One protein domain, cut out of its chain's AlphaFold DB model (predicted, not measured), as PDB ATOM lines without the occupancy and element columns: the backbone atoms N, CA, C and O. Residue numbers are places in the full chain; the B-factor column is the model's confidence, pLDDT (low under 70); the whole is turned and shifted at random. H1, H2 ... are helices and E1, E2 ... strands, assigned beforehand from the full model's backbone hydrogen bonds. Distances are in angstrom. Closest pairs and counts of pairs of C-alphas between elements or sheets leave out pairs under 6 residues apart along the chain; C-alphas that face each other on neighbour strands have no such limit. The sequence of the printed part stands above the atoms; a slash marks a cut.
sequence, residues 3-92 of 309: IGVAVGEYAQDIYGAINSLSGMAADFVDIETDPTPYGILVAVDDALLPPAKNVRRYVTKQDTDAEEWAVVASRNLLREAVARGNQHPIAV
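This is residues 3 to 92 of the 309 residues of an uncharacterized protein of Actinobacteria bacterium TMED172 (UniProt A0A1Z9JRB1). Picture a strongly twisted sheet of four parallel strands, with H1 packed along one face at the E2 and E1 end and loops from the links E2 to E3 and E3 to E4 over the other face. Past edge strand E4, short pairings with residues 71 to 72 and 90 to 91 carry the strand pattern on toward H2, which sits at the far end of the domain from E2. The printed part has 90 residues, with two named helices and four named strands in the order E1, H1, E2, E3, E4, H2; the sheet order is E2, E1, E3, E4. The class is mixed, helices and strands, with under half of the residues in named elements. It is compact, with a radius of gyration of the C-alphas of 12.7 A and spans of 32 by 26 by 22 A.

Find C-alpha 3 at (-38.641, -0.141, 17.329), where E1 begins; it covers residues 3 to 6. Next comes H1, residues 11 to 19, 12.2 A long. E2 follows at residues 25 to 29, 12.7 A, then E3 at residues 40 to 44, 13.6 A. E4, residues 55 to 59, is 12.5 A long and ends at C-alpha 59, (-49.187, 13.760, 21.641). H2, residues 76 to 83, is 12.0 A long and ends at C-alpha 83, (-46.723, 19.243, 34.547).

Start at inner strand E1: beside edge strand E2 it is parallel at 31 degrees, with N 5 and O 27 within hydrogen-bond range at 2.8 A. E1 and E3 are parallel at 27 degrees, with N 6 and O 42 2.8 A apart. E3 and edge strand E4 are parallel at 22 degrees, with N 56 and O 41 2.9 A apart. E1, H1 and E2 form a strand-helix-strand unit, two parallel neighbour strands with a helix between, and its crossover is right-handed. H1 is on the sheet at a height of 7.3 A, over E1, and runs along the strands, 3 degrees from E1 on the local plane. The closest C-alphas of H1 and E2 are those of Asn 19 and Ala 25, 5.5 A apart. H2 is not on the sheet, and H1 and H2 are apart. In H1 every O i to N i+4 pair is within hydrogen-bond range; in H2, 3 of 4 are.

Look for the two C-alphas farthest apart, those of Ser 22 and Ala 83, at 35.0 A. The printed part has no cut. The link E4 to H2 is long, with 16 residues. The mean pLDDT of the printed part is 89.8, and no printed residue is under 70.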
ATOM      1  N   ILE A   3     -37.701  -1.097  16.727       92.50
ATOM      2  CA  ILE A   3     -38.641  -0.141  17.329       92.50
ATOM      3  C   ILE A   3     -40.062  -0.677  17.153       92.50
ATOM      4  O   ILE A   3     -40.466  -0.979  16.035       92.50
ATOM      5  N   GLY A   4     -40.823  -0.779  18.238       95.19
ATOM      6  CA  GLY A   4     -42.239  -1.128  18.149       95.19
ATOM      7  C   GLY A   4     -43.081   0.123  17.922       95.19
ATOM      8  O   GLY A   4     -42.868   1.134  18.591       95.19
ATOM      9  N   VAL A   5     -44.022   0.074  16.983       97.25
ATOM     10  CA  VAL A   5     -44.967   1.159  16.686       97.25
ATOM     11  C   VAL A   5     -46.374   0.684  17.017       97.25
ATOM     12  O   VAL A   5     -46.858  -0.268  16.408       97.25
ATOM     13  N   ALA A   6     -47.028   1.341  17.973       96.50
ATOM     14  CA  ALA A   6     -48.408   1.043  18.337       96.50
ATOM     15  C   ALA A   6     -49.325   1.134  17.115       96.50
ATOM     16  O   ALA A   6     -49.241   2.092  16.338       96.50
ATOM     17  N   VAL A   7     -50.233   0.172  16.967       94.06
ATOM     18  CA  VAL A   7     -51.315   0.272  15.981       94.06
ATOM     19  C   VAL A   7     -52.257   1.416  16.379       94.06
ATOM     20  O   VAL A   7     -52.660   1.531  17.535       94.06
ATOM     21  N   GLY A   8     -52.610   2.279  15.424       91.19
ATOM     22  CA  GLY A   8     -53.474   3.430  15.679       91.19
ATOM     23  C   GLY A   8     -53.343   4.541  14.641       91.19
ATOM     24  O   GLY A   8     -52.821   4.345  13.537       91.19
ATOM     25  N   GLU A   9     -53.827   5.731  15.003       90.38
ATOM     26  CA  GLU A   9     -53.741   6.922  14.157       90.38
ATOM     27  C   GLU A   9     -52.267   7.262  13.859       90.38
ATOM     28  O   GLU A   9     -51.436   7.332  14.761       90.38
ATOM     29  N   TYR A  10     -51.935   7.451  12.576       93.50
ATOM     30  CA  TYR A  10     -50.577   7.718  12.066       93.50
ATOM     31  C   TYR A  10     -49.531   6.601  12.254       93.50
ATOM     32  O   TYR A  10     -48.351   6.817  11.962       93.50
ATOM     33  N   ALA A  11     -49.921   5.390  12.667       93.62
ATOM     34  CA  ALA A  11     -48.986   4.273  12.835       93.62
ATOM     35  C   ALA A  11     -48.194   3.976  11.546       93.62
ATOM     36  O   ALA A  11     -46.970   3.851  11.579       93.62
ATOM     37  N   GLN A  12     -48.875   3.947  10.394       95.19
ATOM     38  CA  GLN A  12     -48.250   3.708   9.087       95.19
ATOM     39  C   GLN A  12     -47.223   4.789   8.721       95.19
ATOM     40  O   GLN A  12     -46.166   4.496   8.159       95.19
ATOM     41  N   ASP A  13     -47.526   6.043   9.051       94.81
ATOM     42  CA  ASP A  13     -46.658   7.180   8.782       94.81
ATOM     43  C   ASP A  13     -45.372   7.127   9.620       94.81
ATOM     44  O   ASP A  13     -44.271   7.338   9.101       94.81
ATOM     45  N   ILE A  14     -45.503   6.808  10.912       94.81
ATOM     46  CA  ILE A  14     -44.373   6.622  11.830       94.81
ATOM     47  C   ILE A  14     -43.538   5.412  11.404       94.81
ATOM     48  O   ILE A  14     -42.320   5.535  11.282       94.81
ATOM     49  N   TYR A  15     -44.180   4.277  11.114       95.19
ATOM     50  CA  TYR A  15     -43.533   3.064  10.609       95.19
ATOM     51  C   TYR A  15     -42.704   3.351   9.352       95.19
ATOM     52  O   TYR A  15     -41.507   3.053   9.302       95.19
ATOM     53  N   GLY A  16     -43.309   3.999   8.353       91.94
ATOM     54  CA  GLY A  16     -42.631   4.362   7.110       91.94
ATOM     55  C   GLY A  16     -41.466   5.328   7.339       91.94
ATOM     56  O   GLY A  16     -40.406   5.182   6.730       91.94
ATOM     57  N   ALA A  17     -41.623   6.292   8.249       88.81
ATOM     58  CA  ALA A  17     -40.558   7.225   8.596       88.81
ATOM     59  C   ALA A  17     -39.395   6.553   9.346       88.81
ATOM     60  O   ALA A  17     -38.247   6.899   9.065       88.81
ATOM     61  N   ILE A  18     -39.647   5.585  10.231       87.25
ATOM     62  CA  ILE A  18     -38.589   4.816  10.903       87.25
ATOM     63  C   ILE A  18     -37.835   3.938   9.905       87.25
ATOM     64  O   ILE A  18     -36.612   4.010   9.853       87.25
ATOM     65  N   ASN A  19     -38.540   3.169   9.072       86.75
ATOM     66  CA  ASN A  19     -37.907   2.270   8.097       86.75
ATOM     67  C   ASN A  19     -37.168   3.014   6.973       86.75
ATOM     68  O   ASN A  19     -36.346   2.429   6.275       86.75
ATOM     69  N   SER A  20     -37.407   4.320   6.816       81.81
ATOM     70  CA  SER A  20     -36.596   5.177   5.942       81.81
ATOM     71  C   SER A  20     -35.219   5.539   6.526       81.81
ATOM     72  O   SER A  20     -34.370   6.077   5.813       81.81
ATOM     73  N   LEU A  21     -34.981   5.280   7.820       76.81
ATOM     74  CA  LEU A  21     -33.711   5.540   8.497       76.81
ATOM     75  C   LEU A  21     -32.789   4.319   8.396       76.81
ATOM     76  O   LEU A  21     -33.145   3.210   8.783       76.81
ATOM     77  N   SER A  22     -31.559   4.538   7.930       73.56
ATOM     78  CA  SER A  22     -30.550   3.480   7.817       73.56
ATOM     79  C   SER A  22     -30.255   2.819   9.173       73.56
ATOM     80  O   SER A  22     -29.988   3.508  10.158       73.56
ATOM     81  N   GLY A  23     -30.247   1.482   9.213       73.38
ATOM     82  CA  GLY A  23     -29.894   0.691  10.406       73.38
ATOM     83  C   GLY A  23     -30.995   0.581  11.474       73.38
ATOM     84  O   GLY A  23     -30.743   0.083  12.582       73.38
ATOM     85  N   MET A  24     -32.210   1.034  11.160       81.06
ATOM     86  CA  MET A  24     -33.393   0.878  12.003       81.06
ATOM     87  C   MET A  24     -34.409  -0.041  11.331       81.06
ATOM     88  O   MET A  24     -34.493  -0.100  10.109       81.06
ATOM     89  N   ALA A  25     -35.166  -0.755  12.156       87.44
ATOM     90  CA  ALA A  25     -36.313  -1.539  11.728       87.44
ATOM     91  C   ALA A  25     -37.474  -1.248  12.677       87.44
ATOM     92  O   ALA A  25     -37.265  -1.161  13.892       87.44
ATOM     93  N   ALA A  26     -38.666  -1.079  12.118       92.44
ATOM     94  CA  ALA A  26     -39.901  -0.959  12.873       92.44
ATOM     95  C   ALA A  26     -40.833  -2.133  12.600       92.44
ATOM     96  O   ALA A  26     -40.895  -2.623  11.472       92.44
ATOM     97  N   ASP A  27     -41.613  -2.493  13.612       96.12
ATOM     98  CA  ASP A  27     -42.734  -3.421  13.504       96.12
ATOM     99  C   ASP A  27     -43.958  -2.807  14.166       96.12
ATOM    100  O   ASP A  27     -43.841  -1.994  15.086       96.12
ATOM    101  N   PHE A  28     -45.135  -3.207  13.696       96.69
ATOM    102  CA  PHE A  28     -46.364  -2.896  14.406       96.69
ATOM    103  C   PHE A  28     -46.465  -3.760  15.654       96.69
ATOM    104  O   PHE A  28     -46.168  -4.952  15.612       96.69
ATOM    105  N   VAL A  29     -46.881  -3.139  16.752       94.94
ATOM    106  CA  VAL A  29     -47.103  -3.810  18.029       94.94
ATOM    107  C   VAL A  29     -48.497  -3.481  18.539       94.94
ATOM    108  O   VAL A  29     -48.991  -2.361  18.381       94.94
ATOM    109  N   ASP A  30     -49.120  -4.468  19.158       92.75
ATOM    110  CA  ASP A  30     -50.356  -4.342  19.921       92.75
ATOM    111  C   ASP A  30     -50.089  -4.631  21.405       92.75
ATOM    112  O   ASP A  30     -48.957  -4.899  21.811       92.75
ATOM    113  N   ILE A  31     -51.135  -4.568  22.227       92.31
ATOM    114  CA  ILE A  31     -51.031  -4.766  23.678       92.31
ATOM    115  C   ILE A  31     -50.582  -6.182  24.081       92.31
ATOM    116  O   ILE A  31     -50.079  -6.360  25.189       92.31
ATOM    117  N   GLU A  32     -50.745  -7.174  23.201       92.44
ATOM    118  CA  GLU A  32     -50.406  -8.581  23.454       92.44
ATOM    119  C   GLU A  32     -48.981  -8.928  22.999       92.44
ATOM    120  O   GLU A  32     -48.429  -9.965  23.372       92.44
ATOM    121  N   THR A  33     -48.360  -8.052  22.208       91.75
ATOM    122  CA  THR A  33     -47.018  -8.246  21.665       91.75
ATOM    123  C   THR A  33     -45.959  -8.244  22.772       91.75
ATOM    124  O   THR A  33     -45.901  -7.319  23.582       91.75
ATOM    125  N   ASP A  34     -45.047  -9.226  22.765       91.56
ATOM    126  CA  ASP A  34     -43.883  -9.230  23.664       91.56
ATOM    127  C   ASP A  34     -43.001  -7.987  23.414       91.56
ATOM    128  O   ASP A  34     -42.446  -7.841  22.317       91.56
ATOM    129  N   PRO A  35     -42.837  -7.082  24.402       91.19
ATOM    130  CA  PRO A  35     -42.057  -5.861  24.232       91.19
ATOM    131  C   PRO A  35     -40.539  -6.097  24.266       91.19
ATOM    132  O   PRO A  35     -39.779  -5.215  23.864       91.19
ATOM    133  N   THR A  36     -40.078  -7.260  24.740       91.06
ATOM    134  CA  THR A  36     -38.659  -7.575  24.993       91.06
ATOM    135  C   THR A  36     -37.727  -7.360  23.788       91.06
ATOM    136  O   THR A  36     -36.619  -6.854  23.988       91.06
ATOM    137  N   PRO A  37     -38.118  -7.675  22.535       90.25
ATOM    138  CA  PRO A  37     -37.261  -7.468  21.366       90.25
ATOM    139  C   PRO A  37     -37.040  -5.995  20.985       90.25
ATOM    140  O   PRO A  37     -36.184  -5.707  20.141       90.25
ATOM    141  N   TYR A  38     -37.815  -5.061  21.546       89.31
ATOM    142  CA  TYR A  38     -37.840  -3.664  21.124       89.31
ATOM    143  C   TYR A  38     -37.066  -2.769  22.091       89.31
ATOM    144  O   TYR A  38     -37.314  -2.742  23.294       89.31
ATOM    145  N   GLY A  39     -36.138  -1.971  21.558       85.31
ATOM    146  CA  GLY A  39     -35.374  -1.021  22.376       85.31
ATOM    147  C   GLY A  39     -36.200   0.194  22.815       85.31
ATOM    148  O   GLY A  39     -35.929   0.791  23.859       85.31
ATOM    149  N   ILE A  40     -37.187   0.574  21.997       90.81
ATOM    150  CA  ILE A  40     -38.121   1.685  22.211       90.81
ATOM    151  C   ILE A  40     -39.482   1.260  21.653       90.81
ATOM    152  O   ILE A  40     -39.542   0.689  20.559       90.81
ATOM    153  N   LEU A  41     -40.556   1.591  22.371       93.38
ATOM    154  CA  LEU A  41     -41.923   1.553  21.854       93.38
ATOM    155  C   LEU A  41     -42.439   2.970  21.618       93.38
ATOM    156  O   LEU A  41     -42.198   3.875  22.421       93.38
ATOM    157  N   VAL A  42     -43.144   3.162  20.510       95.12
ATOM    158  CA  VAL A  42     -43.647   4.458  20.064       95.12
ATOM    159  C   VAL A  42     -45.156   4.393  19.901       95.12
ATOM    160  O   VAL A  42     -45.665   3.462  19.284       95.12
ATOM    161  N   ALA A  43     -45.865   5.398  20.404       95.38
ATOM    162  CA  ALA A  43     -47.308   5.543  20.227       95.38
ATOM    163  C   ALA A  43     -47.690   6.987  19.888       95.38
ATOM    164  O   ALA A  43     -46.914   7.920  20.111       95.38
ATOM    165  N   VAL A  44     -48.896   7.165  19.356       96.12
ATOM    166  CA  VAL A  44     -49.541   8.473  19.221       96.12
ATOM    167  C   VAL A  44     -50.715   8.528  20.182       96.12
ATOM    168  O   VAL A  44     -51.484   7.571  20.233       96.12
ATOM    169  N   ASP A  45     -50.842   9.634  20.915       95.12
ATOM    170  CA  ASP A  45     -51.901   9.832  21.910       95.12
ATOM    171  C   ASP A  45     -52.046   8.581  22.816       95.12
ATOM    172  O   ASP A  45     -51.055   8.051  23.342       95.12
ATOM    173  N   ASP A  46     -53.273   8.073  22.938       94.62
ATOM    174  CA  ASP A  46     -53.664   6.932  23.771       94.62
ATOM    175  C   ASP A  46     -53.601   5.585  23.041       94.62
ATOM    176  O   ASP A  46     -54.185   4.600  23.495       94.62
ATOM    177  N   ALA A  47     -52.890   5.505  21.906       94.69
ATOM    178  CA  ALA A  47     -52.673   4.225  21.241       94.69
ATOM    179  C   ALA A  47     -52.042   3.216  22.219       94.69
ATOM    180  O   ALA A  47     -51.072   3.520  22.935       94.69
ATOM    181  N   LEU A  48     -52.638   2.021  22.258       92.94
ATOM    182  CA  LEU A  48     -52.313   0.979  23.223       92.94
ATOM    183  C   LEU A  48     -50.933   0.387  22.931       92.94
ATOM    184  O   LEU A  48     -50.569   0.139  21.784       92.94
ATOM    185  N   LEU A  49     -50.175   0.147  23.997       92.81
ATOM    186  CA  LEU A  49     -48.868  -0.495  23.959       92.81
ATOM    187  C   LEU A  49     -48.802  -1.568  25.048       92.81
ATOM    188  O   LEU A  49     -49.435  -1.400  26.096       92.81
ATOM    189  N   PRO A  50     -48.010  -2.630  24.844       91.88
ATOM    190  CA  PRO A  50     -47.705  -3.567  25.907       91.88
ATOM    191  C   PRO A  50     -46.894  -2.848  27.003       91.88
ATOM    192  O   PRO A  50     -46.152  -1.902  26.704       91.88
ATOM    193  N   PRO A  51     -46.994  -3.274  28.275       88.31
ATOM    194  CA  PRO A  51     -46.228  -2.673  29.362       88.31
ATOM    195  C   PRO A  51     -44.719  -2.728  29.091       88.31
ATOM    196  O   PRO A  51     -44.135  -3.804  28.966       88.31
ATOM    197  N   ALA A  52     -44.059  -1.571  29.021       86.81
ATOM    198  CA  ALA A  52     -42.633  -1.485  28.723       86.81
ATOM    199  C   ALA A  52     -41.974  -0.304  29.435       86.81
ATOM    200  O   ALA A  52     -42.591   0.725  29.682       86.81
ATOM    201  N   LYS A  53     -40.672  -0.425  29.719       78.44
ATOM    202  CA  LYS A  53     -39.909   0.625  30.416       78.44
ATOM    203  C   LYS A  53     -39.575   1.837  29.544       78.44
ATOM    204  O   LYS A  53     -39.242   2.888  30.077       78.44
ATOM    205  N   ASN A  54     -39.569   1.684  28.218       87.75
ATOM    206  CA  ASN A  54     -39.067   2.708  27.304       87.75
ATOM    207  C   ASN A  54     -40.097   3.060  26.229       87.75
ATOM    208  O   ASN A  54     -39.956   2.694  25.061       87.75
ATOM    209  N   VAL A  55     -41.133   3.777  26.657       91.06
ATOM    210  CA  VAL A  55     -42.197   4.296  25.796       91.06
ATOM    211  C   VAL A  55     -41.903   5.751  25.416       91.06
ATOM    212  O   VAL A  55     -41.337   6.532  26.191       91.06
ATOM    213  N   ARG A  56     -42.243   6.123  24.182       91.88
ATOM    214  CA  ARG A  56     -42.187   7.496  23.668       91.88
ATOM    215  C   ARG A  56     -43.492   7.801  22.955       91.88
ATOM    216  O   ARG A  56     -43.825   7.121  21.987       91.88
ATOM    217  N   ARG A  57     -44.215   8.833  23.389       94.12
ATOM    218  CA  ARG A  57     -45.470   9.217  22.733       94.12
ATOM    219  C   ARG A  57     -45.353  10.532  21.997       94.12
ATOM    220  O   ARG A  57     -44.712  11.468  22.480       94.12
ATOM    221  N   TYR A  58     -45.973  10.568  20.825       95.88
ATOM    222  CA  TYR A  58     -46.275  11.794  20.112       95.88
ATOM    223  C   TYR A  58     -47.708  12.211  20.438       95.88
ATOM    224  O   TYR A  58     -48.642  11.506  20.083       95.88
ATOM    225  N   VAL A  59     -47.881  13.329  21.133       95.44
ATOM    226  CA  VAL A  59     -49.187  13.760  21.641       95.44
ATOM    227  C   VAL A  59     -49.729  14.904  20.804       95.44
ATOM    228  O   VAL A  59     -49.078  15.937  20.643       95.44
ATOM    229  N   THR A  60     -50.926  14.720  20.267       93.62
ATOM    230  CA  THR A  60     -51.605  15.641  19.356       93.62
ATOM    231  C   THR A  60     -52.808  16.336  19.986       93.62
ATOM    232  O   THR A  60     -53.254  17.354  19.451       93.62
ATOM    233  N   LYS A  61     -53.287  15.839  21.132       90.19
ATOM    234  CA  LYS A  61     -54.501  16.302  21.815       90.19
ATOM    235  C   LYS A  61     -54.224  16.555  23.295       90.19
ATOM    236  O   LYS A  61     -53.295  16.002  23.872       90.19
ATOM    237  N   GLN A  62     -54.998  17.448  23.908       86.75
ATOM    238  CA  GLN A  62     -54.788  17.823  25.310       86.75
ATOM    239  C   GLN A  62     -55.408  16.820  26.295       86.75
ATOM    240  O   GLN A  62     -54.976  16.741  27.442       86.75
ATOM    241  N   ASP A  63     -56.420  16.085  25.854       88.75
ATOM    242  CA  ASP A  63     -57.177  15.086  26.607       88.75
ATOM    243  C   ASP A  63     -56.535  13.694  26.601       88.75
ATOM    244  O   ASP A  63     -57.102  12.776  27.172       88.75
ATOM    245  N   THR A  64     -55.347  13.537  26.011       91.06
ATOM    246  CA  THR A  64     -54.587  12.287  26.083       91.06
ATOM    247  C   THR A  64     -54.334  11.895  27.542       91.06
ATOM    248  O   THR A  64     -53.777  12.674  28.323       91.06
ATOM    249  N   ASP A  65     -54.713  10.678  27.913       90.94
ATOM    250  CA  ASP A  65     -54.626  10.134  29.271       90.94
ATOM    251  C   ASP A  65     -53.261   9.508  29.558       90.94
ATOM    252  O   ASP A  65     -52.860   9.379  30.714       90.94
ATOM    253  N   ALA A  66     -52.502   9.172  28.516       88.38
ATOM    254  CA  ALA A  66     -51.186   8.574  28.674       88.38
ATOM    255  C   ALA A  66     -50.217   9.417  29.531       88.38
ATOM    256  O   ALA A  66     -50.184  10.652  29.452       88.38
ATOM    257  N   GLU A  67     -49.371   8.736  30.307       82.00
ATOM    258  CA  GLU A  67     -48.412   9.371  31.215       82.00
ATOM    259  C   GLU A  67     -47.203   9.963  30.460       82.00
ATOM    260  O   GLU A  67     -46.770  11.080  30.746       82.00
ATOM    261  N   GLU A  68     -46.663   9.273  29.443       85.88
ATOM    262  CA  GLU A  68     -45.399   9.674  28.809       85.88
ATOM    263  C   GLU A  68     -45.556  10.580  27.584       85.88
ATOM    264  O   GLU A  68     -45.606  10.123  26.444       85.88
ATOM    265  N   TRP A  69     -45.509  11.897  27.780       91.94
ATOM    266  CA  TRP A  69     -45.611  12.878  26.689       91.94
ATOM    267  C   TRP A  69     -44.245  13.275  26.115       91.94
ATOM    268  O   TRP A  69     -43.784  14.395  26.329       91.94
ATOM    269  N   ALA A  70     -43.563  12.373  25.404       89.50
ATOM    270  CA  ALA A  70     -42.188  12.601  24.930       89.50
ATOM    271  C   ALA A  70     -42.064  13.742  23.897       89.50
ATOM    272  O   ALA A  70     -41.190  14.606  24.007       89.50
ATOM    273  N   VAL A  71     -42.941  13.745  22.895       91.50
ATOM    274  CA  VAL A  71     -43.012  14.763  21.842       91.50
ATOM    275  C   VAL A  71     -44.455  15.240  21.756       91.50
ATOM    276  O   VAL A  71     -45.375  14.436  21.813       91.50
ATOM    277  N   VAL A  72     -44.673  16.538  21.591       90.81
ATOM    278  CA  VAL A  72     -46.011  17.127  21.475       90.81
ATOM    279  C   VAL A  72     -46.185  17.836  20.139       90.81
ATOM    280  O   VAL A  72     -45.228  18.355  19.563       90.81
ATOM    281  N   ALA A  73     -47.410  17.874  19.628       90.81
ATOM    282  CA  ALA A  73     -47.710  18.419  18.310       90.81
ATOM    283  C   ALA A  73     -47.749  19.950  18.265       90.81
ATOM    284  O   ALA A  73     -47.577  20.544  17.202       90.81
ATOM    285  N   SER A  74     -47.977  20.591  19.411       87.31
ATOM    286  CA  SER A  74     -48.148  22.036  19.532       87.31
ATOM    287  C   SER A  74     -47.533  22.548  20.836       87.31
ATOM    288  O   SER A  74     -47.357  21.790  21.791       87.31
ATOM    289  N   ARG A  75     -47.141  23.827  20.873       87.69
ATOM    290  CA  ARG A  75     -46.374  24.393  21.998       87.69
ATOM    291  C   ARG A  75     -47.207  24.495  23.271       87.69
ATOM    292  O   ARG A  75     -46.662  24.313  24.356       87.69
ATOM    293  N   ASN A  76     -48.507  24.718  23.157       85.88
ATOM    294  CA  ASN A  76     -49.451  24.756  24.264       85.88
ATOM    295  C   ASN A  76     -49.473  23.449  25.071       85.88
ATOM    296  O   ASN A  76     -49.642  23.492  26.288       85.88
ATOM    297  N   LEU A  77     -49.198  22.310  24.430       90.50
ATOM    298  CA  LEU A  77     -49.092  21.006  25.088       90.50
ATOM    299  C   LEU A  77     -47.780  20.818  25.869       90.50
ATOM    300  O   LEU A  77     -47.700  19.931  26.714       90.50
ATOM    301  N   LEU A  78     -46.749  21.645  25.644       88.94
ATOM    302  CA  LEU A  78     -45.475  21.524  26.369       88.94
ATOM    303  C   LEU A  78     -45.647  21.753  27.868       88.94
ATOM    304  O   LEU A  78     -45.024  21.060  28.664       88.94
ATOM    305  N   ARG A  79     -46.484  22.723  28.259       87.50
ATOM    306  CA  ARG A  79     -46.726  23.019  29.678       87.50
ATOM    307  C   ARG A  79     -47.367  21.831  30.386       87.50
ATOM    308  O   ARG A  79     -46.936  21.481  31.477       87.50
ATOM    309  N   GLU A  80     -48.336  21.201  29.731       89.38
ATOM    310  CA  GLU A  80     -48.998  19.996  30.230       89.38
ATOM    311  C   GLU A  80     -48.008  18.822  30.325       89.38
ATOM    312  O   GLU A  80     -47.930  18.166  31.359       89.38
ATOM    313  N   ALA A  81     -47.167  18.619  29.305       89.12
ATOM    314  CA  ALA A  81     -46.134  17.583  29.325       89.12
ATOM    315  C   ALA A  81     -45.149  17.752  30.499       89.12
ATOM    316  O   ALA A  81     -44.792  16.771  31.151       89.12
ATOM    317  N   VAL A  82     -44.729  18.991  30.792       88.19
ATOM    318  CA  VAL A  82     -43.880  19.292  31.960       88.19
ATOM    319  C   VAL A  82     -44.631  19.044  33.267       88.19
ATOM    320  O   VAL A  82     -44.065  18.453  34.184       88.19
ATOM    321  N   ALA A  83     -45.897  19.460  33.359       89.12
ATOM    322  CA  ALA A  83     -46.723  19.243  34.547       89.12
ATOM    323  C   ALA A  83     -46.919  17.748  34.858       89.12
ATOM    324  O   ALA A  83     -46.963  17.369  36.026       89.12
ATOM    325  N   ARG A  84     -46.940  16.894  33.826       88.00
ATOM    326  CA  ARG A  84     -46.960  15.425  33.938       88.00
ATOM    327  C   ARG A  84     -45.583  14.791  34.183       88.00
ATOM    328  O   ARG A  84     -45.446  13.575  34.155       88.00
ATOM    329  N   GLY A  85     -44.552  15.595  34.438       84.56
ATOM    330  CA  GLY A  85     -43.231  15.118  34.849       84.56
ATOM    331  C   GLY A  85     -42.228  14.894  33.716       84.56
ATOM    332  O   GLY A  85     -41.107  14.460  33.991       84.56
ATOM    333  N   ASN A  86     -42.551  15.222  32.455       84.12
ATOM    334  CA  ASN A  86     -41.538  15.188  31.401       84.12
ATOM    335  C   ASN A  86     -40.543  16.349  31.575       84.12
ATOM    336  O   ASN A  86     -40.895  17.522  31.466       84.12
ATOM    337  N   GLN A  87     -39.269  16.019  31.793       80.56
ATOM    338  CA  GLN A  87     -38.199  17.000  31.984       80.56
ATOM    339  C   GLN A  87     -37.811  17.741  30.694       80.56
ATOM    340  O   GLN A  87     -37.348  18.883  30.750       80.56
ATOM    341  N   HIS A  88     -37.967  17.104  29.530       80.69
ATOM    342  CA  HIS A  88     -37.480  17.610  28.244       80.69
ATOM    343  C   HIS A  88     -38.475  17.351  27.095       80.69
ATOM    344  O   HIS A  88     -38.110  16.698  26.113       80.69
ATOM    345  N   PRO A  89     -39.725  17.844  27.173       83.75
ATOM    346  CA  PRO A  89     -40.678  17.666  26.088       83.75
ATOM    347  C   PRO A  89     -40.266  18.483  24.859       83.75
ATOM    348  O   PRO A  89     -39.757  19.602  24.965       83.75
ATOM    349  N   ILE A  90     -40.508  17.923  23.675       85.75
ATOM    350  CA  ILE A  90     -40.151  18.544  22.395       85.75
ATOM    351  C   ILE A  90     -41.425  18.834  21.611       85.75
ATOM    352  O   ILE A  90     -42.245  17.943  21.419       85.75
ATOM    353  N   ALA A  91     -41.580  20.057  21.103       89.81
ATOM    354  CA  ALA A  91     -42.682  20.386  20.204       89.81
ATOM    355  C   ALA A  91     -42.281  20.137  18.745       89.81
ATOM    356  O   ALA A  91     -41.339  20.751  18.238       89.81
ATOM    357  N   VAL A  92     -43.026  19.274  18.052       89.69
ATOM    358  CA  VAL A  92     -42.891  19.023  16.615       89.69
ATOM    359  C   VAL A  92     -44.263  19.096  15.963       89.69
ATOM    360  O   VAL A  92     -45.130  18.276  16.239       89.69
TER     361      VAL A  92